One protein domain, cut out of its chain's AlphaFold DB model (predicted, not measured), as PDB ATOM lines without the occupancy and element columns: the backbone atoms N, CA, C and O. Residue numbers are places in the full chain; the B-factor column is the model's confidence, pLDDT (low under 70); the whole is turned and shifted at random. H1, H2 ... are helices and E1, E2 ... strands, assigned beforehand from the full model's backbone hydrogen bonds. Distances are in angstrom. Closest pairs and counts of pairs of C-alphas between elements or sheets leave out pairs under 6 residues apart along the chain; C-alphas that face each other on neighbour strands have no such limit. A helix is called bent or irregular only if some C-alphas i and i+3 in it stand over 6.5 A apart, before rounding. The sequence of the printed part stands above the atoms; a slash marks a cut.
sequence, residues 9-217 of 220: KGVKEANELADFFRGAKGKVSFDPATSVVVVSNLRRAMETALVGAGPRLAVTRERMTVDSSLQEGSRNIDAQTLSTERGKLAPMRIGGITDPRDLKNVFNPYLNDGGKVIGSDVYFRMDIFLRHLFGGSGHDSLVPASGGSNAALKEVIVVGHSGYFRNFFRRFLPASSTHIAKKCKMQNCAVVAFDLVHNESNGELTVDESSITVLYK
ATOM      1  N   LYS A   9     120.782 161.760 105.959       96.81
ATOM      2  CA  LYS A   9     119.656 161.001 106.516       96.81
ATOM      3  C   LYS A   9     119.992 160.429 107.895       96.81
ATOM      4  O   LYS A   9     119.181 160.555 108.803       96.81
ATOM      5  N   GLY A  10     121.177 159.836 108.052       96.94
ATOM      6  CA  GLY A  10     121.637 159.300 109.334       96.94
ATOM      7  C   GLY A  10     121.760 160.378 110.413       96.94
ATOM      8  O   GLY A  10     121.339 160.158 111.541       96.94
ATOM      9  N   VAL A  11     122.240 161.573 110.055       97.12
ATOM     10  CA  VAL A  11     122.274 162.737 110.955       97.12
ATOM     11  C   VAL A  11     120.863 163.124 111.392       97.12
ATOM     12  O   VAL A  11     120.634 163.358 112.577       97.12
ATOM     13  N   LYS A  12     119.891 163.156 110.472       97.81
ATOM     14  CA  LYS A  12     118.489 163.411 110.831       97.81
ATOM     15  C   LYS A  12     117.956 162.351 111.803       97.81
ATOM     16  O   LYS A  12     117.416 162.709 112.841       97.81
ATOM     17  N   GLU A  13     118.160 161.069 111.509       98.12
ATOM     18  CA  GLU A  13     117.723 159.961 112.372       98.12
ATOM     19  C   GLU A  13     118.371 160.018 113.769       98.12
ATOM     20  O   GLU A  13     117.702 159.730 114.760       98.12
ATOM     21  N   ALA A  14     119.638 160.437 113.863       98.25
ATOM     22  CA  ALA A  14     120.337 160.624 115.132       98.25
ATOM     23  C   ALA A  14     119.812 161.835 115.927       98.25
ATOM     24  O   ALA A  14     119.739 161.775 117.152       98.25
ATOM     25  N   ASN A  15     119.390 162.913 115.259       98.19
ATOM     26  CA  ASN A  15     118.717 164.030 115.930       98.19
ATOM     27  C   ASN A  15     117.336 163.622 116.467       98.19
ATOM     28  O   ASN A  15     116.997 163.964 117.595       98.19
ATOM     29  N   GLU A  16     116.572 162.824 115.719       98.38
ATOM     30  CA  GLU A  16     115.297 162.278 116.210       98.38
ATOM     31  C   GLU A  16     115.507 161.334 117.414       98.38
ATOM     32  O   GLU A  16     114.686 161.284 118.329       98.38
ATOM     33  N   LEU A  17     116.626 160.600 117.452       98.44
ATOM     34  CA  LEU A  17     117.029 159.825 118.629       98.44
ATOM     35  C   LEU A  17     117.343 160.730 119.828       98.44
ATOM     36  O   LEU A  17     116.969 160.401 120.953       98.44
ATOM     37  N   ALA A  18     117.968 161.886 119.602       98.25
ATOM     38  CA  ALA A  18     118.171 162.881 120.652       98.25
ATOM     39  C   ALA A  18     116.831 163.391 121.208       98.25
ATOM     40  O   ALA A  18     116.680 163.522 122.424       98.25
ATOM     41  N   ASP A  19     115.824 163.612 120.359       98.19
ATOM     42  CA  ASP A  19     114.472 163.969 120.809       98.19
ATOM     43  C   ASP A  19     113.887 162.907 121.751       98.19
ATOM     44  O   ASP A  19     113.361 163.256 122.809       98.19
ATOM     45  N   PHE A  20     114.063 161.618 121.436       98.19
ATOM     46  CA  PHE A  20     113.694 160.530 122.346       98.19
ATOM     47  C   PHE A  20     114.449 160.612 123.680       98.19
ATOM     48  O   PHE A  20     113.818 160.583 124.739       98.19
ATOM     49  N   PHE A  21     115.779 160.764 123.657       97.94
ATOM     50  CA  PHE A  21     116.586 160.798 124.879       97.94
ATOM     51  C   PHE A  21     116.241 161.971 125.806       97.94
ATOM     52  O   PHE A  21     116.325 161.808 127.022       97.94
ATOM     53  N   ARG A  22     115.777 163.117 125.284       96.81
ATOM     54  CA  ARG A  22     115.293 164.230 126.130       96.81
ATOM     55  C   ARG A  22     114.127 163.822 127.039       96.81
ATOM     56  O   ARG A  22     114.021 164.339 128.146       96.81
ATOM     57  N   GLY A  23     113.281 162.892 126.591       94.19
ATOM     58  CA  GLY A  23     112.139 162.361 127.344       94.19
ATOM     59  C   GLY A  23     112.348 160.953 127.911       94.19
ATOM     60  O   GLY A  23     111.389 160.347 128.383       94.19
ATOM     61  N   ALA A  24     113.563 160.401 127.842       93.56
ATOM     62  CA  ALA A  24     113.821 158.999 128.172       93.56
ATOM     63  C   ALA A  24     114.109 158.737 129.659       93.56
ATOM     64  O   ALA A  24     114.298 157.581 130.037       93.56
ATOM     65  N   LYS A  25     114.140 159.763 130.522       87.31
ATOM     66  CA  LYS A  25     114.363 159.565 131.964       87.31
ATOM     67  C   LYS A  25     113.275 158.649 132.541       87.31
ATOM     68  O   LYS A  25     112.089 158.920 132.383       87.31
ATOM     69  N   GLY A  26     113.693 157.563 133.192       89.69
ATOM     70  CA  GLY A  26     112.798 156.512 133.696       89.69
ATOM     71  C   GLY A  26     112.508 155.383 132.697       89.69
ATOM     72  O   GLY A  26     111.922 154.382 133.089       89.69
ATOM     73  N   LYS A  27     112.937 155.518 131.435       94.81
ATOM     74  CA  LYS A  27     112.960 154.444 130.421       94.81
ATOM     75  C   LYS A  27     114.377 153.967 130.107       94.81
ATOM     76  O   LYS A  27     114.559 152.833 129.697       94.81
ATOM     77  N   VAL A  28     115.342 154.872 130.250       96.62
ATOM     78  CA  VAL A  28     116.781 154.633 130.163       96.62
ATOM     79  C   VAL A  28     117.412 155.283 131.393       96.62
ATOM     80  O   VAL A  28     116.982 156.364 131.822       96.62
ATOM     81  N   SER A  29     118.414 154.638 131.976       96.69
ATOM     82  CA  SER A  29     119.156 155.132 133.128       96.69
ATOM     83  C   SER A  29     120.000 156.352 132.776       96.69
ATOM     84  O   SER A  29     120.695 156.412 131.760       96.69
ATOM     85  N   PHE A  30     119.939 157.349 133.654       97.31
ATOM     86  CA  PHE A  30     120.784 158.547 133.640       97.31
ATOM     87  C   PHE A  30     121.699 158.563 134.875       97.31
ATOM     88  O   PHE A  30     122.218 159.612 135.245       97.31
ATOM     89  N   ASP A  31     121.864 157.419 135.543       97.38
ATOM     90  CA  ASP A  31     122.740 157.280 136.701       97.38
ATOM     91  C   ASP A  31     124.105 156.720 136.262       97.38
ATOM     92  O   ASP A  31     124.199 155.527 135.946       97.38
ATOM     93  N   PRO A  32     125.175 157.537 136.216       97.19
ATOM     94  CA  PRO A  32     126.496 157.068 135.813       97.19
ATOM     95  C   PRO A  32     127.148 156.134 136.846       97.19
ATOM     96  O   PRO A  32     128.152 155.504 136.517       97.19
ATOM     97  N   ALA A  33     126.598 156.016 138.064       97.44
ATOM     98  CA  ALA A  33     127.085 155.088 139.085       97.44
ATOM     99  C   ALA A  33     126.668 153.638 138.836       97.44
ATOM    100  O   ALA A  33     127.310 152.719 139.341       97.44
ATOM    101  N   THR A  34     125.622 153.424 138.035       97.56
ATOM    102  CA  THR A  34     125.121 152.080 137.716       97.56
ATOM    103  C   THR A  34     124.867 151.864 136.228       97.56
ATOM    104  O   THR A  34     124.286 150.847 135.851       97.56
ATOM    105  N   SER A  35     125.238 152.812 135.366       98.06
ATOM    106  CA  SER A  35     125.076 152.680 133.917       98.06
ATOM    107  C   SER A  35     126.276 153.198 133.140       98.06
ATOM    108  O   SER A  35     127.111 153.937 133.666       98.06
ATOM    109  N   VAL A  36     126.355 152.790 131.876       98.19
ATOM    110  CA  VAL A  36     127.397 153.212 130.938       98.19
ATOM    111  C   VAL A  36     126.856 153.222 129.512       98.19
ATOM    112  O   VAL A  36     126.067 152.356 129.128       98.19
ATOM    113  N   VAL A  37     127.304 154.185 128.706       98.62
ATOM    114  CA  VAL A  37     127.125 154.146 127.247       98.62
ATOM    115  C   VAL A  37     128.361 153.527 126.613       98.62
ATOM    116  O   VAL A  37     129.470 154.042 126.768       98.62
ATOM    117  N   VAL A  38     128.160 152.449 125.862       98.62
ATOM    118  CA  VAL A  38     129.207 151.754 125.114       98.62
ATOM    119  C   VAL A  38     128.907 151.804 123.619       98.62
ATOM    120  O   VAL A  38     127.763 151.650 123.189       98.62
ATOM    121  N   VAL A  39     129.928 152.052 122.804       98.56
ATOM    122  CA  VAL A  39     129.772 152.285 121.368       98.56
ATOM    123  C   VAL A  39     130.803 151.516 120.551       98.56
ATOM    124  O   VAL A  39     131.964 151.389 120.936       98.56
ATOM    125  N   SER A  40     130.384 151.028 119.385       97.94
ATOM    126  CA  SER A  40     131.306 150.487 118.382       97.94
ATOM    127  C   SER A  40     132.323 151.541 117.937       97.94
ATOM    128  O   SER A  40     131.978 152.696 117.712       97.94
ATOM    129  N   ASN A  41     133.564 151.123 117.694       96.75
ATOM    130  CA  ASN A  41     134.647 151.972 117.178       96.75
ATOM    131  C   ASN A  41     134.528 152.378 115.686       96.75
ATOM    132  O   ASN A  41     135.520 152.780 115.076       96.75
ATOM    133  N   LEU A  42     133.344 152.237 115.081       96.06
ATOM    134  CA  LEU A  42     133.059 152.699 113.721       96.06
ATOM    135  C   LEU A  42     132.443 154.098 113.778       96.06
ATOM    136  O   LEU A  42     131.497 154.330 114.536       96.06
ATOM    137  N   ARG A  43     132.920 155.014 112.931       95.12
ATOM    138  CA  ARG A  43     132.567 156.443 112.940       95.12
ATOM    139  C   ARG A  43     131.073 156.692 112.962       95.12
ATOM    140  O   ARG A  43     130.609 157.457 113.794       95.12
ATOM    141  N   ARG A  44     130.302 156.004 112.118       95.75
ATOM    142  CA  ARG A  44     128.833 156.127 112.100       95.75
ATOM    143  C   ARG A  44     128.163 155.791 113.440       95.75
ATOM    144  O   ARG A  44     127.171 156.421 113.788       95.75
ATOM    145  N   ALA A  45     128.680 154.814 114.189       97.50
ATOM    146  CA  ALA A  45     128.130 154.440 115.493       97.50
ATOM    147  C   ALA A  45     128.538 155.463 116.557       97.50
ATOM    148  O   ALA A  45     127.683 155.937 117.299       97.50
ATOM    149  N   MET A  46     129.810 155.871 116.559       97.75
ATOM    150  CA  MET A  46     130.321 156.941 117.422       97.75
ATOM    151  C   MET A  46     129.553 158.252 117.219       97.75
ATOM    152  O   MET A  46     129.160 158.893 118.188       97.75
ATOM    153  N   GLU A  47     129.284 158.630 115.970       97.31
ATOM    154  CA  GLU A  47     128.519 159.830 115.628       97.31
ATOM    155  C   GLU A  47     127.050 159.717 116.043       97.31
ATOM    156  O   GLU A  47     126.492 160.662 116.597       97.31
ATOM    157  N   THR A  48     126.435 158.546 115.839       98.19
ATOM    158  CA  THR A  48     125.067 158.274 116.311       98.19
ATOM    159  C   THR A  48     124.980 158.411 117.827       98.19
ATOM    160  O   THR A  48     124.035 159.015 118.323       98.19
ATOM    161  N   ALA A  49     125.961 157.886 118.565       98.00
ATOM    162  CA  ALA A  49     126.001 157.989 120.019       98.00
ATOM    163  C   ALA A  49     126.208 159.442 120.471       98.00
ATOM    164  O   ALA A  49     125.458 159.932 121.311       98.00
ATOM    165  N   LEU A  50     127.159 160.151 119.855       97.38
ATOM    166  CA  LEU A  50     127.456 161.555 120.144       97.38
ATOM    167  C   LEU A  50     126.220 162.450 119.987       97.38
ATOM    168  O   LEU A  50     125.934 163.263 120.862       97.38
ATOM    169  N   VAL A  51     125.497 162.305 118.875       97.69
ATOM    170  CA  VAL A  51     124.315 163.125 118.580       97.69
ATOM    171  C   VAL A  51     123.098 162.617 119.353       97.69
ATOM    172  O   VAL A  51     122.470 163.376 120.085       97.69
ATOM    173  N   GLY A  52     122.782 161.328 119.226       97.56
ATOM    174  CA  GLY A  52     121.558 160.727 119.753       97.56
ATOM    175  C   GLY A  52     121.526 160.616 121.273       97.56
ATOM    176  O   GLY A  52     120.527 160.974 121.887       97.56
ATOM    177  N   ALA A  53     122.618 160.185 121.909       96.75
ATOM    178  CA  ALA A  53     122.706 160.139 123.371       96.75
ATOM    179  C   ALA A  53     123.127 161.489 123.982       96.75
ATOM    180  O   ALA A  53     123.172 161.616 125.206       96.75
ATOM    181  N   GLY A  54     123.394 162.512 123.157       96.44
ATOM    182  CA  GLY A  54     123.832 163.845 123.578       96.44
ATOM    183  C   GLY A  54     123.031 164.444 124.743       96.44
ATOM    184  O   GLY A  54     123.644 164.888 125.714       96.44
ATOM    185  N   PRO A  55     121.682 164.401 124.739       97.19
ATOM    186  CA  PRO A  55     120.880 164.886 125.864       97.19
ATOM    187  C   PRO A  55     121.144 164.166 127.190       97.19
ATOM    188  O   PRO A  55     121.142 164.810 128.237       97.19
ATOM    189  N   ARG A  56     121.410 162.854 127.163       96.00
ATOM    190  CA  ARG A  56     121.808 162.092 128.356       96.00
ATOM    191  C   ARG A  56     123.203 162.500 128.814       96.00
ATOM    192  O   ARG A  56     123.384 162.822 129.984       96.00
ATOM    193  N   LEU A  57     124.158 162.558 127.887       96.00
ATOM    194  CA  LEU A  57     125.552 162.917 128.172       96.00
ATOM    195  C   LEU A  57     125.696 164.341 128.728       96.00
ATOM    196  O   LEU A  57     126.554 164.588 129.569       96.00
ATOM    197  N   ALA A  58     124.834 165.274 128.318       96.06
ATOM    198  CA  ALA A  58     124.804 166.628 128.870       96.06
ATOM    199  C   ALA A  58     124.447 166.654 130.369       96.06
ATOM    200  O   ALA A  58     124.910 167.532 131.099       96.06
ATOM    201  N   VAL A  59     123.643 165.689 130.828       96.25
ATOM    202  CA  VAL A  59     123.245 165.545 132.235       96.25
ATOM    203  C   VAL A  59     124.305 164.783 133.024       96.25
ATOM    204  O   VAL A  59     124.724 165.244 134.082       96.25
ATOM    205  N   THR A  60     124.750 163.635 132.515       96.50
ATOM    206  CA  THR A  60     125.661 162.737 133.243       96.50
ATOM    207  C   THR A  60     127.119 163.174 133.189       96.50
ATOM    208  O   THR A  60     127.895 162.811 134.070       96.50
ATOM    209  N   ARG A  61     127.497 163.962 132.172       96.75
ATOM    210  CA  ARG A  61     128.868 164.421 131.892       96.75
ATOM    211  C   ARG A  61     129.891 163.285 131.783       96.75
ATOM    212  O   ARG A  61     131.080 163.495 132.020       96.75
ATOM    213  N   GLU A  62     129.439 162.083 131.434       96.69
ATOM    214  CA  GLU A  62     130.317 160.927 131.266       96.69
ATOM    215  C   GLU A  62     130.982 160.896 129.885       96.69
ATOM    216  O   GLU A  62     130.536 161.537 128.931       96.69
ATOM    217  N   ARG A  63     132.030 160.077 129.771       97.56
ATOM    218  CA  ARG A  63     132.578 159.665 128.477       97.56
ATOM    219  C   ARG A  63     131.968 158.334 128.069       97.56
ATOM    220  O   ARG A  63     131.823 157.445 128.900       97.56
ATOM    221  N   MET A  64     131.688 158.181 126.783       98.25
ATOM    222  CA  MET A  64     131.232 156.916 126.213       98.25
ATOM    223  C   MET A  64     132.408 155.954 126.063       98.25
ATOM    224  O   MET A  64     133.453 156.325 125.521       98.25
ATOM    225  N   THR A  65     132.239 154.711 126.490       98.19
ATOM    226  CA  THR A  65     133.245 153.663 126.302       98.19
ATOM    227  C   THR A  65     133.233 153.191 124.854       98.19
ATOM    228  O   THR A  65     132.185 152.838 124.322       98.19
ATOM    229  N   VAL A  66     134.392 153.167 124.200       98.31
ATOM    230  CA  VAL A  66     134.519 152.598 122.853       98.31
ATOM    231  C   VAL A  66     134.979 151.154 122.974       98.31
ATOM    232  O   VAL A  66     136.039 150.897 123.539       98.31
ATOM    233  N   ASP A  67     134.192 150.239 122.415       97.69
ATOM    234  CA  ASP A  67     134.450 148.802 122.430       97.69
ATOM    235  C   ASP A  67     134.425 148.247 120.997       97.69
ATOM    236  O   ASP A  67     133.415 148.294 120.282       97.69
ATOM    237  N   SER A  68     135.568 147.731 120.543       96.44
ATOM    238  CA  SER A  68     135.717 147.189 119.187       96.44
ATOM    239  C   SER A  68     134.958 145.881 118.962       96.44
ATOM    240  O   SER A  68     134.692 145.533 117.807       96.44
ATOM    241  N   SER A  69     134.566 145.167 120.019       96.06
ATOM    242  CA  SER A  69     133.767 143.942 119.908       96.06
ATOM    243  C   SER A  69     132.389 144.197 119.280       96.06
ATOM    244  O   SER A  69     131.848 143.347 118.575       96.06
ATOM    245  N   LEU A  70     131.876 145.423 119.392       97.19
ATOM    246  CA  LEU A  70     130.594 145.845 118.829       97.19
ATOM    247  C   LEU A  70     130.638 146.149 117.319       97.19
ATOM    248  O   LEU A  70     129.644 146.612 116.754       97.19
ATOM    249  N   GLN A  71     131.769 145.942 116.634       94.31
ATOM    250  CA  GLN A  71     131.873 146.169 115.188       94.31
ATOM    251  C   GLN A  71     130.902 145.313 114.363       94.31
ATOM    252  O   GLN A  71     130.774 144.100 114.563       94.31
ATOM    253  N   GLU A  72     130.305 145.940 113.341       89.88
ATOM    254  CA  GLU A  72     129.440 145.288 112.347       89.88
ATOM    255  C   GLU A  72     130.087 144.017 111.772       89.88
ATOM    256  O   GLU A  72     131.275 143.998 111.461       89.88
ATOM    257  N   GLY A  73     129.304 142.958 111.566       83.62
ATOM    258  CA  GLY A  73     129.764 141.659 111.066       83.62
ATOM    259  C   GLY A  73     130.231 141.641 109.607       83.62
ATOM    260  O   GLY A  73     130.880 140.685 109.193       83.62
ATOM    261  N   SER A  74     129.917 142.676 108.825       83.94
ATOM    262  CA  SER A  74     130.230 142.748 107.392       83.94
ATOM    263  C   SER A  74     131.737 142.797 107.101       83.94
ATOM    264  O   SER A  74     132.515 143.356 107.874       83.94
ATOM    265  N   ARG A  75     132.146 142.261 105.946       82.19
ATOM    266  CA  ARG A  75     133.512 142.382 105.401       82.19
ATOM    267  C   ARG A  75     133.700 143.620 104.519       82.19
ATOM    268  O   ARG A  75     134.806 143.854 104.042       82.19
ATOM    269  N   ASN A  76     132.638 144.393 104.293       85.25
ATOM    270  CA  ASN A  76     132.696 145.578 103.447       85.25
ATOM    271  C   ASN A  76     133.711 146.602 103.976       85.25
ATOM    272  O   ASN A  76     133.938 146.717 105.181       85.25
ATOM    273  N   ILE A  77     134.281 147.382 103.057       82.00
ATOM    274  CA  ILE A  77     135.302 148.393 103.357       82.00
ATOM    275  C   ILE A  77     134.814 149.475 104.337       82.00
ATOM    276  O   ILE A  77     135.586 149.988 105.139       82.00
ATOM    277  N   ASP A  78     133.520 149.793 104.317       82.94
ATOM    278  CA  ASP A  78     132.886 150.748 105.226       82.94
ATOM    279  C   ASP A  78     132.680 150.179 106.640       82.94
ATOM    280  O   ASP A  78     132.389 150.928 107.569       82.94
ATOM    281  N   ALA A  79     132.849 148.870 106.832       86.56
ATOM    282  CA  ALA A  79     132.819 148.198 108.128       86.56
ATOM    283  C   ALA A  79     134.226 147.933 108.696       86.56
ATOM    284  O   ALA A  79     134.359 147.108 109.600       86.56
ATOM    285  N   GLN A  80     135.251 148.597 108.161       88.56
ATOM    286  CA  GLN A  80     136.604 148.637 108.717       88.56
ATOM    287  C   GLN A  80     136.777 149.948 109.483       88.56
ATOM    288  O   GLN A  80     136.403 150.990 108.951       88.56
ATOM    289  N   THR A  81     137.304 149.898 110.706       91.94
ATOM    290  CA  THR A  81     137.564 151.094 111.527       91.94
ATOM    291  C   THR A  81     138.844 151.803 111.091       91.94
ATOM    292  O   THR A  81     139.784 151.168 110.610       91.94
ATOM    293  N   LEU A  82     138.897 153.122 111.281       92.50
ATOM    294  CA  LEU A  82     140.145 153.884 111.173       92.50
ATOM    295  C   LEU A  82     141.077 153.666 112.370       92.50
ATOM    296  O   LEU A  82     142.281 153.864 112.242       92.50
ATOM    297  N   SER A  83     140.538 153.293 113.532       91.75
ATOM    298  CA  SER A  83     141.332 153.093 114.745       91.75
ATOM    299  C   SER A  83     141.987 151.718 114.692       91.75
ATOM    300  O   SER A  83     141.295 150.710 114.737       91.75
ATOM    301  N   THR A  84     143.311 151.660 114.584       88.62
ATOM    302  CA  THR A  84     144.060 150.397 114.452       88.62
ATOM    303  C   THR A  84     144.809 149.994 115.717       88.62
ATOM    304  O   THR A  84     145.149 148.827 115.870       88.62
ATOM    305  N   GLU A  85     145.065 150.939 116.621       91.25
ATOM    306  CA  GLU A  85     145.851 150.717 117.834       91.25
ATOM    307  C   GLU A  85     144.967 150.486 119.064       91.25
ATOM    308  O   GLU A  85     143.978 151.197 119.277       91.25
ATOM    309  N   ARG A  86     145.378 149.531 119.909       92.69
ATOM    310  CA  ARG A  86     144.716 149.242 121.184       92.69
ATOM    311  C   ARG A  86     144.714 150.472 122.095       92.69
ATOM    312  O   ARG A  86     145.731 151.152 122.233       92.69
ATOM    313  N   GLY A  87     143.580 150.749 122.732       94.38
ATOM    314  CA  GLY A  87     143.434 151.844 123.687       94.38
ATOM    315  C   GLY A  87     143.441 153.239 123.059       94.38
ATOM    316  O   GLY A  87     143.571 154.225 123.783       94.38
ATOM    317  N   LYS A  88     143.352 153.363 121.726       94.94
ATOM    318  CA  LYS A  88     143.464 154.649 121.017       94.94
ATOM    319  C   LYS A  88     142.359 154.840 119.995       94.94
ATOM    320  O   LYS A  88     141.801 153.881 119.481       94.94
ATOM    321  N   LEU A  89     142.068 156.096 119.669       95.31
ATOM    322  CA  LEU A  89     141.198 156.461 118.552       95.31
ATOM    323  C   LEU A  89     142.054 157.067 117.450       95.31
ATOM    324  O   LEU A  89     142.933 157.883 117.733       95.31
ATOM    325  N   ALA A  90     141.787 156.699 116.200       94.00
ATOM    326  CA  ALA A  90     142.395 157.399 115.080       94.00
ATOM    327  C   ALA A  90     141.933 158.868 115.046       94.00
ATOM    328  O   ALA A  90     140.795 159.172 115.419       94.00
ATOM    329  N   PRO A  91     142.788 159.799 114.592       92.69
ATOM    330  CA  PRO A  91     142.407 161.195 114.472       92.69
ATOM    331  C   PRO A  91     141.346 161.346 113.378       92.69
ATOM    332  O   PRO A  91     141.605 161.119 112.196       92.69
ATOM    333  N   MET A  92     140.132 161.723 113.769       92.44
ATOM    334  CA  MET A  92     138.993 161.832 112.861       92.44
ATOM    335  C   MET A  92     138.033 162.945 113.287       92.44
ATOM    336  O   MET A  92     137.957 163.303 114.459       92.44
ATOM    337  N   ARG A  93     137.282 163.477 112.319       91.75
ATOM    338  CA  ARG A  93     136.148 164.374 112.573       91.75
ATOM    339  C   ARG A  93     134.876 163.546 112.710       91.75
ATOM    340  O   ARG A  93     134.642 162.671 111.872       91.75
ATOM    341  N   ILE A  94     134.085 163.822 113.742       90.75
ATOM    342  CA  ILE A  94     132.819 163.135 114.032       90.75
ATOM    343  C   ILE A  94     131.802 164.174 114.510       90.75
ATOM    344  O   ILE A  94     132.044 164.853 115.509       90.75
ATOM    345  N   GLY A  95     130.656 164.279 113.830       87.69
ATOM    346  CA  GLY A  95     129.599 165.223 114.186       87.69
ATOM    347  C   GLY A  95     130.126 166.655 114.311       87.69
ATOM    348  O   GLY A  95     130.757 167.178 113.394       87.69
ATOM    349  N   GLY A  96     129.894 167.280 115.470       88.00
ATOM    350  CA  GLY A  96     130.375 168.632 115.779       88.00
ATOM    351  C   GLY A  96     131.852 168.733 116.192       88.00
ATOM    352  O   GLY A  96     132.346 169.844 116.365       88.00
ATOM    353  N   ILE A  97     132.567 167.615 116.359       92.94
ATOM    354  CA  ILE A  97     133.974 167.609 116.783       92.94
ATOM    355  C   ILE A  97     134.870 167.784 115.552       92.94
ATOM    356  O   ILE A  97     135.061 166.857 114.756       92.94
ATOM    357  N   THR A  98     135.413 168.993 115.387       91.50
ATOM    358  CA  THR A  98     136.266 169.371 114.247       91.50
ATOM    359  C   THR A  98     137.757 169.169 114.511       91.50
ATOM    360  O   THR A  98     138.492 168.869 113.565       91.50
ATOM    361  N   ASP A  99     138.188 169.286 115.771       94.75
ATOM    362  CA  ASP A  99     139.539 168.966 116.234       94.75
ATOM    363  C   ASP A  99     139.589 167.531 116.798       94.75
ATOM    364  O   ASP A  99     138.988 167.251 117.838       94.75
ATOM    365  N   PRO A 100     140.322 166.600 116.159       93.62
ATOM    366  CA  PRO A 100     140.435 165.224 116.637       93.62
ATOM    367  C   PRO A 100     140.976 165.076 118.065       93.62
ATOM    368  O   PRO A 100     140.734 164.051 118.705       93.62
ATOM    369  N   ARG A 101     141.704 166.074 118.587       93.56
ATOM    370  CA  ARG A 101     142.230 166.055 119.962       93.56
ATOM    371  C   ARG A 101     141.123 166.071 121.011       93.56
ATOM    372  O   ARG A 101     141.355 165.592 122.122       93.56
ATOM    373  N   ASP A 102     139.934 166.549 120.651       95.44
ATOM    374  CA  ASP A 102     138.781 166.636 121.544       95.44
ATOM    375  C   ASP A 102     137.982 165.332 121.631       95.44
ATOM    376  O   ASP A 102     137.152 165.181 122.526       95.44
ATOM    377  N   LEU A 103     138.271 164.333 120.784       95.50
ATOM    378  CA  LEU A 103     137.613 163.021 120.856       95.50
ATOM    379  C   LEU A 103     137.768 162.374 122.238       95.50
ATOM    380  O   LEU A 103     136.820 161.782 122.745       95.50
ATOM    381  N   LYS A 104     138.929 162.535 122.886       94.44
ATOM    382  CA  LYS A 104     139.212 161.981 124.225       94.44
ATOM    383  C   LYS A 104     138.328 162.557 125.338       94.44
ATOM    384  O   LYS A 104     138.231 161.955 126.410       94.44
ATOM    385  N   ASN A 105     137.729 163.727 125.099       94.94
ATOM    386  CA  ASN A 105     136.841 164.393 126.049       94.94
ATOM    387  C   ASN A 105     135.456 163.738 126.062       94.94
ATOM    388  O   ASN A 105     134.720 163.908 127.026       94.94
ATOM    389  N   VAL A 106     135.116 162.987 125.010       96.19
ATOM    390  CA  VAL A 106     133.792 162.381 124.829       96.19
ATOM    391  C   VAL A 106     133.856 160.856 124.769       96.19
ATOM    392  O   VAL A 106     132.926 160.182 125.204       96.19
ATOM    393  N   PHE A 107     134.964 160.300 124.286       97.81
ATOM    394  CA  PHE A 107     135.167 158.866 124.127       97.81
ATOM    395  C   PHE A 107     136.315 158.362 125.007       97.81
ATOM    396  O   PHE A 107     137.393 158.957 125.064       97.81
ATOM    397  N   ASN A 108     136.090 157.229 125.668       97.12
ATOM    398  CA  ASN A 108     137.081 156.481 126.427       97.12
ATOM    399  C   ASN A 108     137.415 155.169 125.685       97.12
ATOM    400  O   ASN A 108     136.607 154.241 125.705       97.12
ATOM    401  N   PRO A 109     138.575 155.066 125.013       96.94
ATOM    402  CA  PRO A 109     138.872 153.958 124.106       96.94
ATOM    403  C   PRO A 109     139.510 152.731 124.758       96.94
ATOM    404  O   PRO A 109     140.158 151.957 124.064       96.94
ATOM    405  N   TYR A 110     139.377 152.542 126.070       95.69
ATOM    406  CA  TYR A 110     140.125 151.496 126.774       95.69
ATOM    407  C   TYR A 110     139.769 150.054 126.351       95.69
ATOM    408  O   TYR A 110     140.632 149.190 126.460       95.69
ATOM    409  N   LEU A 111     138.566 149.813 125.802       96.12
ATOM    410  CA  LEU A 111     138.142 148.530 125.201       96.12
ATOM    411  C   LEU A 111     138.252 148.515 123.665       96.12
ATOM    412  O   LEU A 111     137.707 147.640 122.990       96.12
ATOM    413  N   ASN A 112     138.915 149.510 123.076       96.25
ATOM    414  CA  ASN A 112     139.149 149.530 121.645       96.25
ATOM    415  C   ASN A 112     140.432 148.761 121.316       96.25
ATOM    416  O   ASN A 112     141.516 149.252 121.608       96.25
ATOM    417  N   ASP A 113     140.315 147.625 120.637       93.31
ATOM    418  CA  ASP A 113     141.434 146.826 120.111       93.31
ATOM    419  C   ASP A 113     141.680 147.060 118.609       93.31
ATOM    420  O   ASP A 113     142.519 146.416 117.984       93.31
ATOM    421  N   GLY A 114     140.958 148.011 118.017       92.12
ATOM    422  CA  GLY A 114     141.131 148.417 116.632       92.12
ATOM    423  C   GLY A 114     140.366 147.554 115.630       92.12
ATOM    424  O   GLY A 114     139.171 147.313 115.800       92.12
ATOM    425  N   GLY A 115     141.007 147.167 114.524       87.06
ATOM    426  CA  GLY A 115     140.376 146.449 113.409       87.06
ATOM    427  C   GLY A 115     139.923 145.024 113.741       87.06
ATOM    428  O   GLY A 115     140.310 144.433 114.744       87.06
ATOM    429  N   LYS A 116     139.108 144.432 112.862       85.62
ATOM    430  CA  LYS A 116     138.730 143.014 112.985       85.62
ATOM    431  C   LYS A 116     139.955 142.130 112.802       85.62
ATOM    432  O   LYS A 116     140.646 142.229 111.790       85.62
ATOM    433  N   VAL A 117     140.153 141.202 113.730       81.25
ATOM    434  CA  VAL A 117     141.182 140.167 113.605       81.25
ATOM    435  C   VAL A 117     140.775 139.180 112.509       81.25
ATOM    436  O   VAL A 117     139.604 138.791 112.412       81.25
ATOM    437  N   ILE A 118     141.731 138.768 111.673       78.19
ATOM    438  CA  ILE A 118     141.514 137.739 110.649       78.19
ATOM    439  C   ILE A 118     140.994 136.463 111.324       78.19
ATOM    440  O   ILE A 118     141.515 136.037 112.348       78.19
ATOM    441  N   GLY A 119     139.938 135.867 110.766       77.50
ATOM    442  CA  GLY A 119     139.305 134.669 111.329       77.50
ATOM    443  C   GLY A 119     138.285 134.933 112.443       77.50
ATOM    444  O   GLY A 119     137.577 134.007 112.819       77.50
ATOM    445  N   SER A 120     138.133 136.177 112.921       83.31
ATOM    446  CA  SER A 120     137.088 136.520 113.897       83.31
ATOM    447  C   SER A 120     135.737 136.791 113.226       83.31
ATOM    448  O   SER A 120     135.581 137.708 112.407       83.31
ATOM    449  N   ASP A 121     134.720 136.014 113.589       89.94
ATOM    450  CA  ASP A 121     133.343 136.277 113.185       89.94
ATOM    451  C   ASP A 121     132.611 137.173 114.202       89.94
ATOM    452  O   ASP A 121     133.189 137.692 115.160       89.94
ATOM    453  N   VAL A 122     131.332 137.441 113.940       92.50
ATOM    454  CA  VAL A 122     130.517 138.289 114.818       92.50
ATOM    455  C   VAL A 122     130.239 137.633 116.175       92.50
ATOM    456  O   VAL A 122     130.093 138.348 117.160       92.50
ATOM    457  N   TYR A 123     130.204 136.301 116.248       94.38
ATOM    458  CA  TYR A 123     129.916 135.571 117.479       94.38
ATOM    459  C   TYR A 123     131.125 135.564 118.409       94.38
ATOM    460  O   TYR A 123     130.967 135.876 119.584       94.38
ATOM    461  N   PHE A 124     132.331 135.366 117.876       93.94
ATOM    462  CA  PHE A 124     133.566 135.517 118.645       93.94
ATOM    463  C   PHE A 124     133.673 136.907 119.288       93.94
ATOM    464  O   PHE A 124     134.077 137.055 120.439       93.94
ATOM    465  N   ARG A 125     133.267 137.958 118.566       94.38
ATOM    466  CA  ARG A 125     133.238 139.307 119.141       94.38
ATOM    467  C   ARG A 125     132.139 139.485 120.187       94.38
ATOM    468  O   ARG A 125     132.383 140.156 121.180       94.38
ATOM    469  N   MET A 126     130.982 138.845 120.033       95.94
ATOM    470  CA  MET A 126     129.990 138.802 121.115       95.94
ATOM    471  C   MET A 126     130.560 138.147 122.375       95.94
ATOM    472  O   MET A 126     130.299 138.648 123.459       95.94
ATOM    473  N   ASP A 127     131.385 137.103 122.254       94.50
ATOM    474  CA  ASP A 127     132.048 136.490 123.417       94.50
ATOM    475  C   ASP A 127     133.016 137.455 124.100       94.50
ATOM    476  O   ASP A 127     133.104 137.486 125.325       94.50
ATOM    477  N   ILE A 128     133.718 138.282 123.319       94.81
ATOM    478  CA  ILE A 128     134.542 139.366 123.861       94.81
ATOM    479  C   ILE A 128     133.683 140.371 124.630       94.81
ATOM    480  O   ILE A 128     133.988 140.653 125.785       94.81
ATOM    481  N   PHE A 129     132.591 140.848 124.034       96.31
ATOM    482  CA  PHE A 129     131.681 141.788 124.685       96.31
ATOM    483  C   PHE A 129     131.093 141.221 125.988       96.31
ATOM    484  O   PHE A 129     131.079 141.891 127.016       96.31
ATOM    485  N   LEU A 130     130.651 139.963 125.976       95.31
ATOM    486  CA  LEU A 130     130.106 139.293 127.158       95.31
ATOM    487  C   LEU A 130     131.156 139.081 128.244       95.31
ATOM    488  O   LEU A 130     130.849 139.227 129.425       95.31
ATOM    489  N   ARG A 131     132.408 138.797 127.868       93.75
ATOM    490  CA  ARG A 131     133.513 138.796 128.826       93.75
ATOM    491  C   ARG A 131     133.674 140.176 129.442       93.75
ATOM    492  O   ARG A 131     133.788 140.253 130.656       93.75
ATOM    493  N   HIS A 132     133.607 141.250 128.656       95.44
ATOM    494  CA  HIS A 132     133.655 142.599 129.214       95.44
ATOM    495  C   HIS A 132     132.508 142.865 130.192       95.44
ATOM    496  O   HIS A 132     132.726 143.617 131.126       95.44
ATOM    497  N   LEU A 133     131.332 142.245 130.037       93.62
ATOM    498  CA  LEU A 133     130.191 142.399 130.953       93.62
ATOM    499  C   LEU A 133     130.268 141.536 132.221       93.62
ATOM    500  O   LEU A 133     129.946 142.011 133.304       93.62
ATOM    501  N   PHE A 134     130.670 140.268 132.102       90.25
ATOM    502  CA  PHE A 134     130.516 139.290 133.190       90.25
ATOM    503  C   PHE A 134     131.826 138.659 133.672       90.25
ATOM    504  O   PHE A 134     131.878 138.149 134.785       90.25
ATOM    505  N   GLY A 135     132.881 138.667 132.854       79.00
ATOM    506  CA  GLY A 135     134.120 137.914 133.110       79.00
ATOM    507  C   GLY A 135     135.405 138.743 133.086       79.00
ATOM    508  O   GLY A 135     136.496 138.182 133.174       79.00
ATOM    509  N   GLY A 136     135.305 140.057 132.905       72.44
ATOM    510  CA  GLY A 136     136.449 140.953 132.838       72.44
ATOM    511  C   GLY A 136     137.111 141.100 134.204       72.44
ATOM    512  O   GLY A 136     136.451 141.071 135.241       72.44
ATOM    513  N   SER A 137     138.426 141.310 134.202       71.62
ATOM    514  CA  SER A 137     139.148 141.837 135.361       71.62
ATOM    515  C   SER A 137     139.967 143.053 134.934       71.62
ATOM    516  O   SER A 137     140.428 143.139 133.794       71.62
ATOM    517  N   GLY A 138     140.086 144.042 135.821       79.88
ATOM    518  CA  GLY A 138     140.831 145.273 135.546       79.88
ATOM    519  C   GLY A 138     140.377 145.980 134.263       79.88
ATOM    520  O   GLY A 138     139.202 146.301 134.103       79.88
ATOM    521  N   HIS A 139     141.323 146.208 133.347       80.06
ATOM    522  CA  HIS A 139     141.113 146.973 132.113       80.06
ATOM    523  C   HIS A 139     140.247 146.277 131.055       80.06
ATOM    524  O   HIS A 139     139.822 146.944 130.117       80.06
ATOM    525  N   ASP A 140     139.939 144.990 131.219       87.44
ATOM    526  CA  ASP A 140     139.071 144.252 130.294       87.44
ATOM    527  C   ASP A 140     137.606 144.219 130.775       87.44
ATOM    528  O   ASP A 140     136.772 143.535 130.189       87.44
ATOM    529  N   SER A 141     137.277 144.929 131.863       93.44
ATOM    530  CA  SER A 141     135.907 145.028 132.381       93.44
ATOM    531  C   SER A 141     135.206 146.265 131.845       93.44
ATOM    532  O   SER A 141     135.733 147.381 131.905       93.44
ATOM    533  N   LEU A 142     133.967 146.096 131.403       95.75
ATOM    534  CA  LEU A 142     133.038 147.206 131.367       95.75
ATOM    535  C   LEU A 142     132.758 147.644 132.815       95.75
ATOM    536  O   LEU A 142     132.782 146.848 133.746       95.75
ATOM    537  N   VAL A 143     132.600 148.937 133.047       95.75
ATOM    538  CA  VAL A 143     132.318 149.475 134.386       95.75
ATOM    539  C   VAL A 143     131.329 150.626 134.247       95.75
ATOM    540  O   VAL A 143     131.204 151.170 133.142       95.75
ATOM    541  N   PRO A 144     130.626 151.021 135.324       97.25
ATOM    542  CA  PRO A 144     129.809 152.224 135.290       97.25
ATOM    543  C   PRO A 144     130.630 153.439 134.862       97.25
ATOM    544  O   PRO A 144     131.844 153.505 135.078       97.25
ATOM    545  N   ALA A 145     129.966 154.430 134.281       97.12
ATOM    546  CA  ALA A 145     130.615 155.639 133.791       97.12
ATOM    547  C   ALA A 145     131.393 156.410 134.870       97.12
ATOM    548  O   ALA A 145     132.413 157.029 134.562       97.12
ATOM    549  N   SER A 146     130.949 156.367 136.130       95.94
ATOM    550  CA  SER A 146     131.671 156.973 137.257       95.94
ATOM    551  C   SER A 146     132.828 156.118 137.793       95.94
ATOM    552  O   SER A 146     133.477 156.516 138.758       95.94
ATOM    553  N   GLY A 147     133.091 154.952 137.199       93.19
ATOM    554  CA  GLY A 147     134.069 153.969 137.666       93.19
ATOM    555  C   GLY A 147     133.482 152.941 138.637       93.19
ATOM    556  O   GLY A 147     132.283 152.924 138.905       93.19
ATOM    557  N   GLY A 148     134.345 152.064 139.158       90.88
ATOM    558  CA  GLY A 148     133.964 150.953 140.036       90.88
ATOM    559  C   GLY A 148     134.245 149.598 139.391       90.88
ATOM    560  O   GLY A 148     135.273 149.425 138.737       90.88
ATOM    561  N   SER A 149     133.342 148.640 139.586       90.81
ATOM    562  CA  SER A 149     133.427 147.294 139.011       90.81
ATOM    563  C   SER A 149     132.173 146.957 138.203       90.81
ATOM    564  O   SER A 149     131.124 147.578 138.380       90.81
ATOM    565  N   ASN A 150     132.271 145.934 137.349       90.69
ATOM    566  CA  ASN A 150     131.141 145.381 136.593       90.69
ATOM    567  C   ASN A 150     129.925 145.059 137.476       90.69
ATOM    568  O   ASN A 150     128.795 145.243 137.046       90.69
ATOM    569  N   ALA A 151     130.146 144.635 138.726       90.06
ATOM    570  CA  ALA A 151     129.076 144.256 139.650       90.06
ATOM    571  C   ALA A 151     128.106 145.406 139.987       90.06
ATOM    572  O   ALA A 151     126.998 145.157 140.455       90.06
ATOM    573  N   ALA A 152     128.508 146.663 139.773       93.25
ATOM    574  CA  ALA A 152     127.641 147.819 139.979       93.25
ATOM    575  C   ALA A 152     126.812 148.189 138.732       93.25
ATOM    576  O   ALA A 152     125.897 149.010 138.837       93.25
ATOM    577  N   LEU A 153     127.104 147.607 137.559       94.94
ATOM    578  CA  LEU A 153     126.326 147.848 136.347       94.94
ATOM    579  C   LEU A 153     124.931 147.237 136.475       94.94
ATOM    580  O   LEU A 153     124.765 146.047 136.724       94.94
ATOM    581  N   LYS A 154     123.929 148.081 136.250       96.00
ATOM    582  CA  LYS A 154     122.515 147.707 136.150       96.00
ATOM    583  C   LYS A 154     121.966 147.911 134.745       96.00
ATOM    584  O   LYS A 154     121.025 147.232 134.364       96.00
ATOM    585  N   GLU A 155     122.534 148.841 133.978       97.94
ATOM    586  CA  GLU A 155     122.115 149.094 132.600       97.94
ATOM    587  C   GLU A 155     123.313 149.440 131.709       97.94
ATOM    588  O   GLU A 155     124.154 150.268 132.061       97.94
ATOM    589  N   VAL A 156     123.375 148.825 130.528       98.25
ATOM    590  CA  VAL A 156     124.406 149.088 129.519       98.25
ATOM    591  C   VAL A 156     123.728 149.563 128.241       98.25
ATOM    592  O   VAL A 156     123.029 148.806 127.571       98.25
ATOM    593  N   ILE A 157     123.951 150.825 127.880       98.62
ATOM    594  CA  ILE A 157     123.379 151.426 126.679       98.62
ATOM    595  C   ILE A 157     124.343 151.190 125.515       98.62
ATOM    596  O   ILE A 157     125.381 151.845 125.410       98.62
ATOM    597  N   VAL A 158     123.997 150.255 124.629       98.62
ATOM    598  CA  VAL A 158     124.856 149.844 123.509       98.62
ATOM    599  C   VAL A 158     124.473 150.574 122.221       98.62
ATOM    600  O   VAL A 158     123.377 150.390 121.693       98.62
ATOM    601  N   VAL A 159     125.404 151.339 121.643       98.56
ATOM    602  CA  VAL A 159     125.254 151.948 120.312       98.56
ATOM    603  C   VAL A 159     126.104 151.186 119.294       98.56
ATOM    604  O   VAL A 159     127.336 151.235 119.293       98.56
ATOM    605  N   GLY A 160     125.435 150.456 118.406       97.25
ATOM    606  CA  GLY A 160     126.075 149.516 117.488       97.25
ATOM    607  C   GLY A 160     125.350 149.410 116.153       97.25
ATOM    608  O   GLY A 160     124.812 150.389 115.637       97.25
ATOM    609  N   HIS A 161     125.353 148.212 115.572       96.44
ATOM    610  CA  HIS A 161     124.878 147.991 114.206       96.44
ATOM    611  C   HIS A 161     123.761 146.954 114.181       96.44
ATOM    612  O   HIS A 161     123.830 145.927 114.854       96.44
ATOM    613  N   SER A 162     122.735 147.185 113.363       94.62
ATOM    614  CA  SER A 162     121.550 146.321 113.335       94.62
ATOM    615  C   SER A 162     121.851 144.881 112.898       94.62
ATOM    616  O   SER A 162     121.141 143.961 113.304       94.62
ATOM    617  N   GLY A 163     122.917 144.655 112.116       94.88
ATOM    618  CA  GLY A 163     123.416 143.315 111.797       94.88
ATOM    619  C   GLY A 163     123.979 142.585 113.019       94.88
ATOM    620  O   GLY A 163     123.642 141.419 113.235       94.88
ATOM    621  N   TYR A 164     124.768 143.285 113.840       96.69
ATOM    622  CA  TYR A 164     125.282 142.779 115.114       96.69
ATOM    623  C   TYR A 164     124.129 142.428 116.062       96.69
ATOM    624  O   TYR A 164     124.030 141.284 116.494       96.69
ATOM    625  N   PHE A 165     123.197 143.358 116.300       97.50
ATOM    626  CA  PHE A 165     122.081 143.138 117.228       97.50
ATOM    627  C   PHE A 165     121.149 142.007 116.794       97.50
ATOM    628  O   PHE A 165     120.763 141.182 117.615       97.50
ATOM    629  N   ARG A 166     120.843 141.880 115.497       96.88
ATOM    630  CA  ARG A 166     120.057 140.738 115.011       96.88
ATOM    631  C   ARG A 166     120.760 139.407 115.294       96.88
ATOM    632  O   ARG A 166     120.114 138.450 115.705       96.88
ATOM    633  N   ASN A 167     122.072 139.326 115.069       97.12
ATOM    634  CA  ASN A 167     122.832 138.112 115.381       97.12
ATOM    635  C   ASN A 167     122.921 137.864 116.897       97.12
ATOM    636  O   ASN A 167     122.910 136.706 117.302       97.12
ATOM    637  N   PHE A 168     122.922 138.922 117.715       97.81
ATOM    638  CA  PHE A 168     122.860 138.824 119.174       97.81
ATOM    639  C   PHE A 168     121.553 138.150 119.605       97.81
ATOM    640  O   PHE A 168     121.579 137.103 120.246       97.81
ATOM    641  N   PHE A 169     120.408 138.659 119.141       98.12
ATOM    642  CA  PHE A 169     119.106 138.043 119.410       98.12
ATOM    643  C   PHE A 169     119.003 136.617 118.861       98.12
ATOM    644  O   PHE A 169     118.465 135.745 119.530       98.12
ATOM    645  N   ARG A 170     119.544 136.333 117.670       97.06
ATOM    646  CA  ARG A 170     119.570 134.960 117.128       97.06
ATOM    647  C   ARG A 170     120.349 133.984 118.001       97.06
ATOM    648  O   ARG A 170     120.003 132.807 117.994       97.06
ATOM    649  N   ARG A 171     121.401 134.461 118.666       97.06
ATOM    650  CA  ARG A 171     122.280 133.647 119.501       97.06
ATOM    651  C   ARG A 171     121.708 133.425 120.897       97.06
ATOM    652  O   ARG A 171     121.781 132.307 121.382       97.06
ATOM    653  N   PHE A 172     121.178 134.476 121.522       97.88
ATOM    654  CA  PHE A 172     120.834 134.461 122.946       97.88
ATOM    655  C   PHE A 172     119.338 134.323 123.237       97.88
ATOM    656  O   PHE A 172     118.972 134.113 124.388       97.88
ATOM    657  N   LEU A 173     118.464 134.397 122.227       97.88
ATOM    658  CA  LEU A 173     117.087 133.931 122.393       97.88
ATOM    659  C   LEU A 173     117.002 132.410 122.240       97.88
ATOM    660  O   LEU A 173     117.734 131.847 121.418       97.88
ATOM    661  N   PRO A 174     116.046 131.750 122.926       93.38
ATOM    662  CA  PRO A 174     115.821 130.317 122.787       93.38
ATOM    663  C   PRO A 174     115.711 129.880 121.323       93.38
ATOM    664  O   PRO A 174     115.151 130.589 120.477       93.38
ATOM    665  N   ALA A 175     116.203 128.684 120.999       91.25
ATOM    666  CA  ALA A 175     116.153 128.157 119.633       91.25
ATOM    667  C   ALA A 175     114.714 128.133 119.076       91.25
ATOM    668  O   ALA A 175     114.498 128.538 117.930       91.25
ATOM    669  N   SER A 176     113.740 127.773 119.919       94.38
ATOM    670  CA  SER A 176     112.298 127.742 119.633       94.38
ATOM    671  C   SER A 176     111.633 129.119 119.527       94.38
ATOM    672  O   SER A 176     110.530 129.211 118.992       94.38
ATOM    673  N   SER A 177     112.290 130.187 119.995       96.69
ATOM    674  CA  SER A 177     111.747 131.545 119.954       96.69
ATOM    675  C   SER A 177     111.395 131.957 118.526       96.69
ATOM    676  O   SER A 177     112.212 131.822 117.601       96.69
ATOM    677  N   THR A 178     110.188 132.500 118.361       96.50
ATOM    678  CA  THR A 178     109.683 133.046 117.097       96.50
ATOM    679  C   THR A 178     109.714 134.576 117.062       96.50
ATOM    680  O   THR A 178     109.290 135.159 116.059       96.50
ATOM    681  N   HIS A 179     110.276 135.213 118.100       97.81
ATOM    682  CA  HIS A 179     110.337 136.662 118.247       97.81
ATOM    683  C   HIS A 179     110.925 137.356 117.011       97.81
ATOM    684  O   HIS A 179     111.917 136.914 116.411       97.81
ATOM    685  N   ILE A 180     110.344 138.503 116.650       97.81
ATOM    686  CA  ILE A 180     110.717 139.270 115.452       97.81
ATOM    687  C   ILE A 180     112.200 139.681 115.445       97.81
ATOM    688  O   ILE A 180     112.820 139.735 114.381       97.81
ATOM    689  N   ALA A 181     112.800 139.872 116.624       97.31
ATOM    690  CA  ALA A 181     114.203 140.259 116.792       97.31
ATOM    691  C   ALA A 181     115.212 139.244 116.217       97.31
ATOM    692  O   ALA A 181     116.328 139.621 115.857       97.31
ATOM    693  N   LYS A 182     114.828 137.965 116.062       96.88
ATOM    694  CA  LYS A 182     115.677 136.946 115.413       96.88
ATOM    695  C   LYS A 182     115.719 137.095 113.890       96.88
ATOM    696  O   LYS A 182     116.659 136.621 113.249       96.88
ATOM    697  N   LYS A 183     114.698 137.714 113.292       95.12
ATOM    698  CA  LYS A 183     114.480 137.746 111.835       95.12
ATOM    699  C   LYS A 183     114.770 139.125 111.246       95.12
ATOM    700  O   LYS A 183     115.508 139.239 110.262       95.12
ATOM    701  N   CYS A 184     114.226 140.158 111.873       96.88
ATOM    702  CA  CYS A 184     114.274 141.531 111.392       96.88
ATOM    703  C   CYS A 184     115.483 142.286 111.943       96.88
ATOM    704  O   CYS A 184     116.043 141.945 112.987       96.88
ATOM    705  N   LYS A 185     115.906 143.322 111.221       95.75
ATOM    706  CA  LYS A 185     116.913 144.256 111.723       95.75
ATOM    707  C   LYS A 185     116.206 145.312 112.564       95.75
ATOM    708  O   LYS A 185     115.032 145.600 112.369       95.75
ATOM    709  N   MET A 186     116.921 145.919 113.497       97.12
ATOM    710  CA  MET A 186     116.439 147.151 114.114       97.12
ATOM    711  C   MET A 186     116.403 148.266 113.064       97.12
ATOM    712  O   MET A 186     117.295 148.342 112.209       97.12
ATOM    713  N   GLN A 187     115.384 149.126 113.124       97.94
ATOM    714  CA  GLN A 187     115.377 150.366 112.351       97.94
ATOM    715  C   GLN A 187     116.577 151.237 112.751       97.94
ATOM    716  O   GLN A 187     117.111 151.119 113.855       97.94
ATOM    717  N   ASN A 188     117.014 152.123 111.855       97.25
ATOM    718  CA  ASN A 188     118.087 153.058 112.179       97.25
ATOM    719  C   ASN A 188     117.709 153.897 113.405       97.25
ATOM    720  O   ASN A 188     116.606 154.446 113.473       97.25
ATOM    721  N   CYS A 189     118.648 154.002 114.347       98.12
ATOM    722  CA  CYS A 189     118.468 154.698 115.620       98.12
ATOM    723  C   CYS A 189     117.311 154.166 116.490       98.12
ATOM    724  O   CYS A 189     116.785 154.902 117.319       98.12
ATOM    725  N   ALA A 190     116.896 152.910 116.306       98.19
ATOM    726  CA  ALA A 190     115.953 152.265 117.210       98.19
ATOM    727  C   ALA A 190     116.566 151.973 118.587       98.19
ATOM    728  O   ALA A 190     117.762 151.710 118.703       98.19
ATOM    729  N   VAL A 191     115.713 151.965 119.607       98.50
ATOM    730  CA  VAL A 191     116.024 151.673 121.005       98.50
ATOM    731  C   VAL A 191     115.118 150.541 121.463       98.50
ATOM    732  O   VAL A 191     113.891 150.672 121.498       98.50
ATOM    733  N   VAL A 192     115.745 149.425 121.812       98.50
ATOM    734  CA  VAL A 192     115.102 148.232 122.359       98.50
ATOM    735  C   VAL A 192     115.810 147.908 123.666       98.50
ATOM    736  O   VAL A 192     117.036 147.839 123.685       98.50
ATOM    737  N   ALA A 193     115.038 147.735 124.730       98.50
ATOM    738  CA  ALA A 193     115.514 147.286 126.032       98.50
ATOM    739  C   ALA A 193     115.153 145.813 126.231       98.50
ATOM    740  O   ALA A 193     114.158 145.343 125.678       98.50
ATOM    741  N   PHE A 194     115.985 145.092 126.971       98.44
ATOM    742  CA  PHE A 194     115.773 143.704 127.363       98.44
ATOM    743  C   PHE A 194     116.743 143.351 128.490       98.44
ATOM    744  O   PHE A 194     117.807 143.965 128.610       98.44
ATOM    745  N   ASP A 195     116.402 142.314 129.239       97.94
ATOM    746  CA  ASP A 195     117.245 141.728 130.263       97.94
ATOM    747  C   ASP A 195     118.109 140.620 129.653       97.94
ATOM    748  O   ASP A 195     117.636 139.726 128.940       97.94
ATOM    749  N   LEU A 196     119.411 140.702 129.921       96.88
ATOM    750  CA  LEU A 196     120.385 139.663 129.613       96.88
ATOM    751  C   LEU A 196     120.694 138.913 130.908       96.88
ATOM    752  O   LEU A 196     121.272 139.474 131.837       96.88
ATOM    753  N   VAL A 197     120.307 137.646 130.960       94.62
ATOM    754  CA  VAL A 197     120.412 136.796 132.142       94.62
ATOM    755  C   VAL A 197     121.679 135.959 132.047       94.62
ATOM    756  O   VAL A 197     121.899 135.277 131.048       94.62
ATOM    757  N   HIS A 198     122.495 135.997 133.099       92.31
ATOM    758  CA  HIS A 198     123.647 135.119 133.279       92.31
ATOM    759  C   HIS A 198     123.322 134.086 134.356       92.31
ATOM    760  O   HIS A 198     123.110 134.432 135.517       92.31
ATOM    761  N   ASN A 199     123.264 132.816 133.975       91.19
ATOM    762  CA  ASN A 199     123.082 131.725 134.915       91.19
ATOM    763  C   ASN A 199     124.438 131.343 135.519       91.19
ATOM    764  O   ASN A 199     125.238 130.652 134.896       91.19
ATOM    765  N   GLU A 200     124.677 131.753 136.763       87.38
ATOM    766  CA  GLU A 200     125.940 131.494 137.466       87.38
ATOM    767  C   GLU A 200     126.240 129.999 137.674       87.38
ATOM    768  O   GLU A 200     127.399 129.623 137.832       87.38
ATOM    769  N   SER A 201     125.225 129.126 137.647       91.19
ATOM    770  CA  SER A 201     125.421 127.687 137.879       91.19
ATOM    771  C   SER A 201     126.043 126.954 136.689       91.19
ATOM    772  O   SER A 201     126.784 125.990 136.884       91.19
ATOM    773  N   ASN A 202     125.750 127.391 135.460       90.75
ATOM    774  CA  ASN A 202     126.200 126.733 134.229       90.75
ATOM    775  C   ASN A 202     126.913 127.686 133.246       90.75
ATOM    776  O   ASN A 202     127.373 127.239 132.196       90.75
ATOM    777  N   GLY A 203     127.016 128.978 133.576       88.06
ATOM    778  CA  GLY A 203     127.604 130.027 132.738       88.06
ATOM    779  C   GLY A 203     126.764 130.405 131.514       88.06
ATOM    780  O   GLY A 203     127.252 131.100 130.622       88.06
ATOM    781  N   GLU A 204     125.524 129.922 131.416       91.88
ATOM    782  CA  GLU A 204     124.657 130.170 130.271       91.88
ATOM    783  C   GLU A 204     124.180 131.624 130.256       91.88
ATOM    784  O   GLU A 204     123.793 132.187 131.281       91.88
ATOM    785  N   LEU A 205     124.194 132.226 129.069       94.38
ATOM    786  CA  LEU A 205     123.721 133.584 128.834       94.38
ATOM    787  C   LEU A 205     122.504 133.541 127.921       94.38
ATOM    788  O   LEU A 205     122.570 132.967 126.833       94.38
ATOM    789  N   THR A 206     121.411 134.172 128.337       96.50
ATOM    790  CA  THR A 206     120.160 134.215 127.572       96.50
ATOM    791  C   THR A 206     119.527 135.598 127.623       96.50
ATOM    792  O   THR A 206     119.665 136.336 128.592       96.50
ATOM    793  N   VAL A 207     118.829 135.972 126.555       98.25
ATOM    794  CA  VAL A 207     117.913 137.116 126.583       98.25
ATOM    795  C   VAL A 207     116.580 136.618 127.120       98.25
ATOM    796  O   VAL A 207     116.014 135.681 126.549       98.25
ATOM    797  N   ASP A 208     116.058 137.257 128.167       97.50
ATOM    798  CA  ASP A 208     114.679 137.021 128.590       97.50
ATOM    799  C   ASP A 208     113.739 137.587 127.520       97.50
ATOM    800  O   ASP A 208     113.582 138.800 127.374       97.50
ATOM    801  N   GLU A 209     113.119 136.702 126.740       97.69
ATOM    802  CA  GLU A 209     112.234 137.081 125.638       97.69
ATOM    803  C   GLU A 209     111.067 137.968 126.095       97.69
ATOM    804  O   GLU A 209     110.649 138.851 125.346       97.69
ATOM    805  N   SER A 210     110.573 137.779 127.322       97.50
ATOM    806  CA  SER A 210     109.443 138.540 127.864       97.50
ATOM    807  C   SER A 210     109.806 139.978 128.246       97.50
ATOM    808  O   SER A 210     108.935 140.848 128.260       97.50
ATOM    809  N   SER A 211     111.092 140.244 128.486       98.12
ATOM    810  CA  SER A 211     111.612 141.573 128.822       98.12
ATOM    811  C   SER A 211     111.789 142.487 127.599       98.12
ATOM    812  O   SER A 211     111.950 143.703 127.749       98.12
ATOM    813  N   ILE A 212     111.761 141.935 126.373       98.50
ATOM    814  CA  ILE A 212     112.054 142.703 125.158       98.50
ATOM    815  C   ILE A 212     110.996 143.787 124.946       98.50
ATOM    816  O   ILE A 212     109.858 143.522 124.561       98.50
ATOM    817  N   THR A 213     111.416 145.039 125.096       98.19
ATOM    818  CA  THR A 213     110.554 146.211 124.979       98.19
ATOM    819  C   THR A 213     111.106 147.181 123.943       98.19
ATOM    820  O   THR A 213     112.250 147.631 124.015       98.19
ATOM    821  N   VAL A 214     110.273 147.557 122.972       98.38
ATOM    822  CA  VAL A 214     110.598 148.623 122.017       98.38
ATOM    823  C   VAL A 214     110.346 149.975 122.682       98.38
ATOM    824  O   VAL A 214     109.197 150.349 122.911       98.38
ATOM    825  N   LEU A 215     111.409 150.729 122.964       98.25
ATOM    826  CA  LEU A 215     111.309 152.054 123.580       98.25
ATOM    827  C   LEU A 215     111.153 153.169 122.541       98.25
ATOM    828  O   LEU A 215     110.455 154.153 122.789       98.25
ATOM    829  N   TYR A 216     111.801 153.026 121.381       98.25
ATOM    830  CA  TYR A 216     111.751 154.010 120.302       98.25
ATOM    831  C   TYR A 216     112.156 153.399 118.968       98.25
ATOM    832  O   TYR A 216     113.290 152.966 118.841       98.25
ATOM    833  N   LYS A 217     111.271 153.432 117.961       96.31
ATOM    834  CA  LYS A 217     111.421 152.721 116.673       96.31
ATOM    835  C   LYS A 217     111.663 151.211 116.868       96.31
ATOM    836  O   LYS A 217     112.377 150.752 117.745       96.31
TER     837      LYS A 217
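What this domain is: This is residues 9 to 217 of the 220 residues of an uncharacterized protein of Strigomonas culicis (UniProt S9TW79). A strongly twisted sheet of four parallel strands, E3 E2 E1 E4, stands near the middle, with H2 over one face and H5 grazing it; past its edge strand E4 comes the small antiparallel sheet E5 E8, and H6 with the hairpin E6 E7 makes a further group. H1 packs on H2 and H3, while H4 lies far out near the E3 side. The printed part has 209 residues, with six named helices and eight named strands in the order H1 E1 H2 H3 E2 H4 E3 H5 E4 H6 E5 E6 E7 E8. The class is mixed, with under half of the residues, 97, in named elements; the whole is compact, with a radius of gyration of the C-alphas of 16.2 A and spans of 49 by 41 by 36 A.

How they stand to each other: The large sheet runs E3, residues 107 to 111, E2, 64 to 67, E1, 35 to 40, and E4, 155 to 159. Within hydrogen-bond range are N 108 and O 64 at 2.8 A, N 39 and O 65 at 2.8 A, and N 159 and O 38 at 2.8 A. H2, residues 43 to 52, is on one face, making two layers, helix over sheet, at a height over the sheet of 8.5 A; the closest C-alphas of H2 and E1 are Met 46 and Val 39, 6.1 A. H5, residues 122 to 135, only grazes the sheet with residues 128 to 133. H1, residues 9 to 22, touches H2 at Ala 18 and Gly 52, closest C-alphas 4.1 A, at a tilt of 38 degrees, only just steep, the same way. With residues 18 to 22 alone H1 touches H3, residues 54 to 60, closest C-alphas Arg 22 and Pro 55, 5.6 A. E1, H2 H3, E2 and E2, H4, E3, with H4 at residues 100 to 105, are strand-helix-strand units, parallel neighbour strands joined through helices, with right-handed crossovers; E3, H5, E4 is a split one, also right-handed, with E2 E1 between. With residues 122 to 126 alone H5 touches H6, residues 162 to 172, closest C-alphas Val 122 and Tyr 164, 6.9 A. E4 is near E5, residues 191 to 193, whose neighbour is E8, residues 213 to 216, with N 191 and O 216 at 2.7 A. E5 runs on into E6, residues 196 to 199, at 28 degrees; E6 and E7, residues 204 to 207, form a hairpin with N 197 and O 206 at 2.8 A. Every O i to N i+4 pair is within range in H1, H2, H5 and H6, against 2 of 3 in H3 and 0 of 2 in H4, which has 2 of 3 O i to N i+3 pairs.

Where its parts are: H1 is 20.4 A long from C-alpha 9 at (119.656, 161.001, 106.516), H5 18.6 A, E1 16.9 A and H6 15.3 A. E8 ends at C-alpha 216, (111.751, 154.010, 120.302). H4 is only just irregular, with C-alphas 101 and 104 6.6 A apart.

The domain as a whole: The C-alphas farthest apart, of Asp 99 and Ser 176, are 49.5 A apart. The printed part has no cut; the links H1 to E1, E2 to H4, H5 to E4 and H6 to E5 are long. Mean pLDDT of the printed part is 94.3, and no printed residue is under 70.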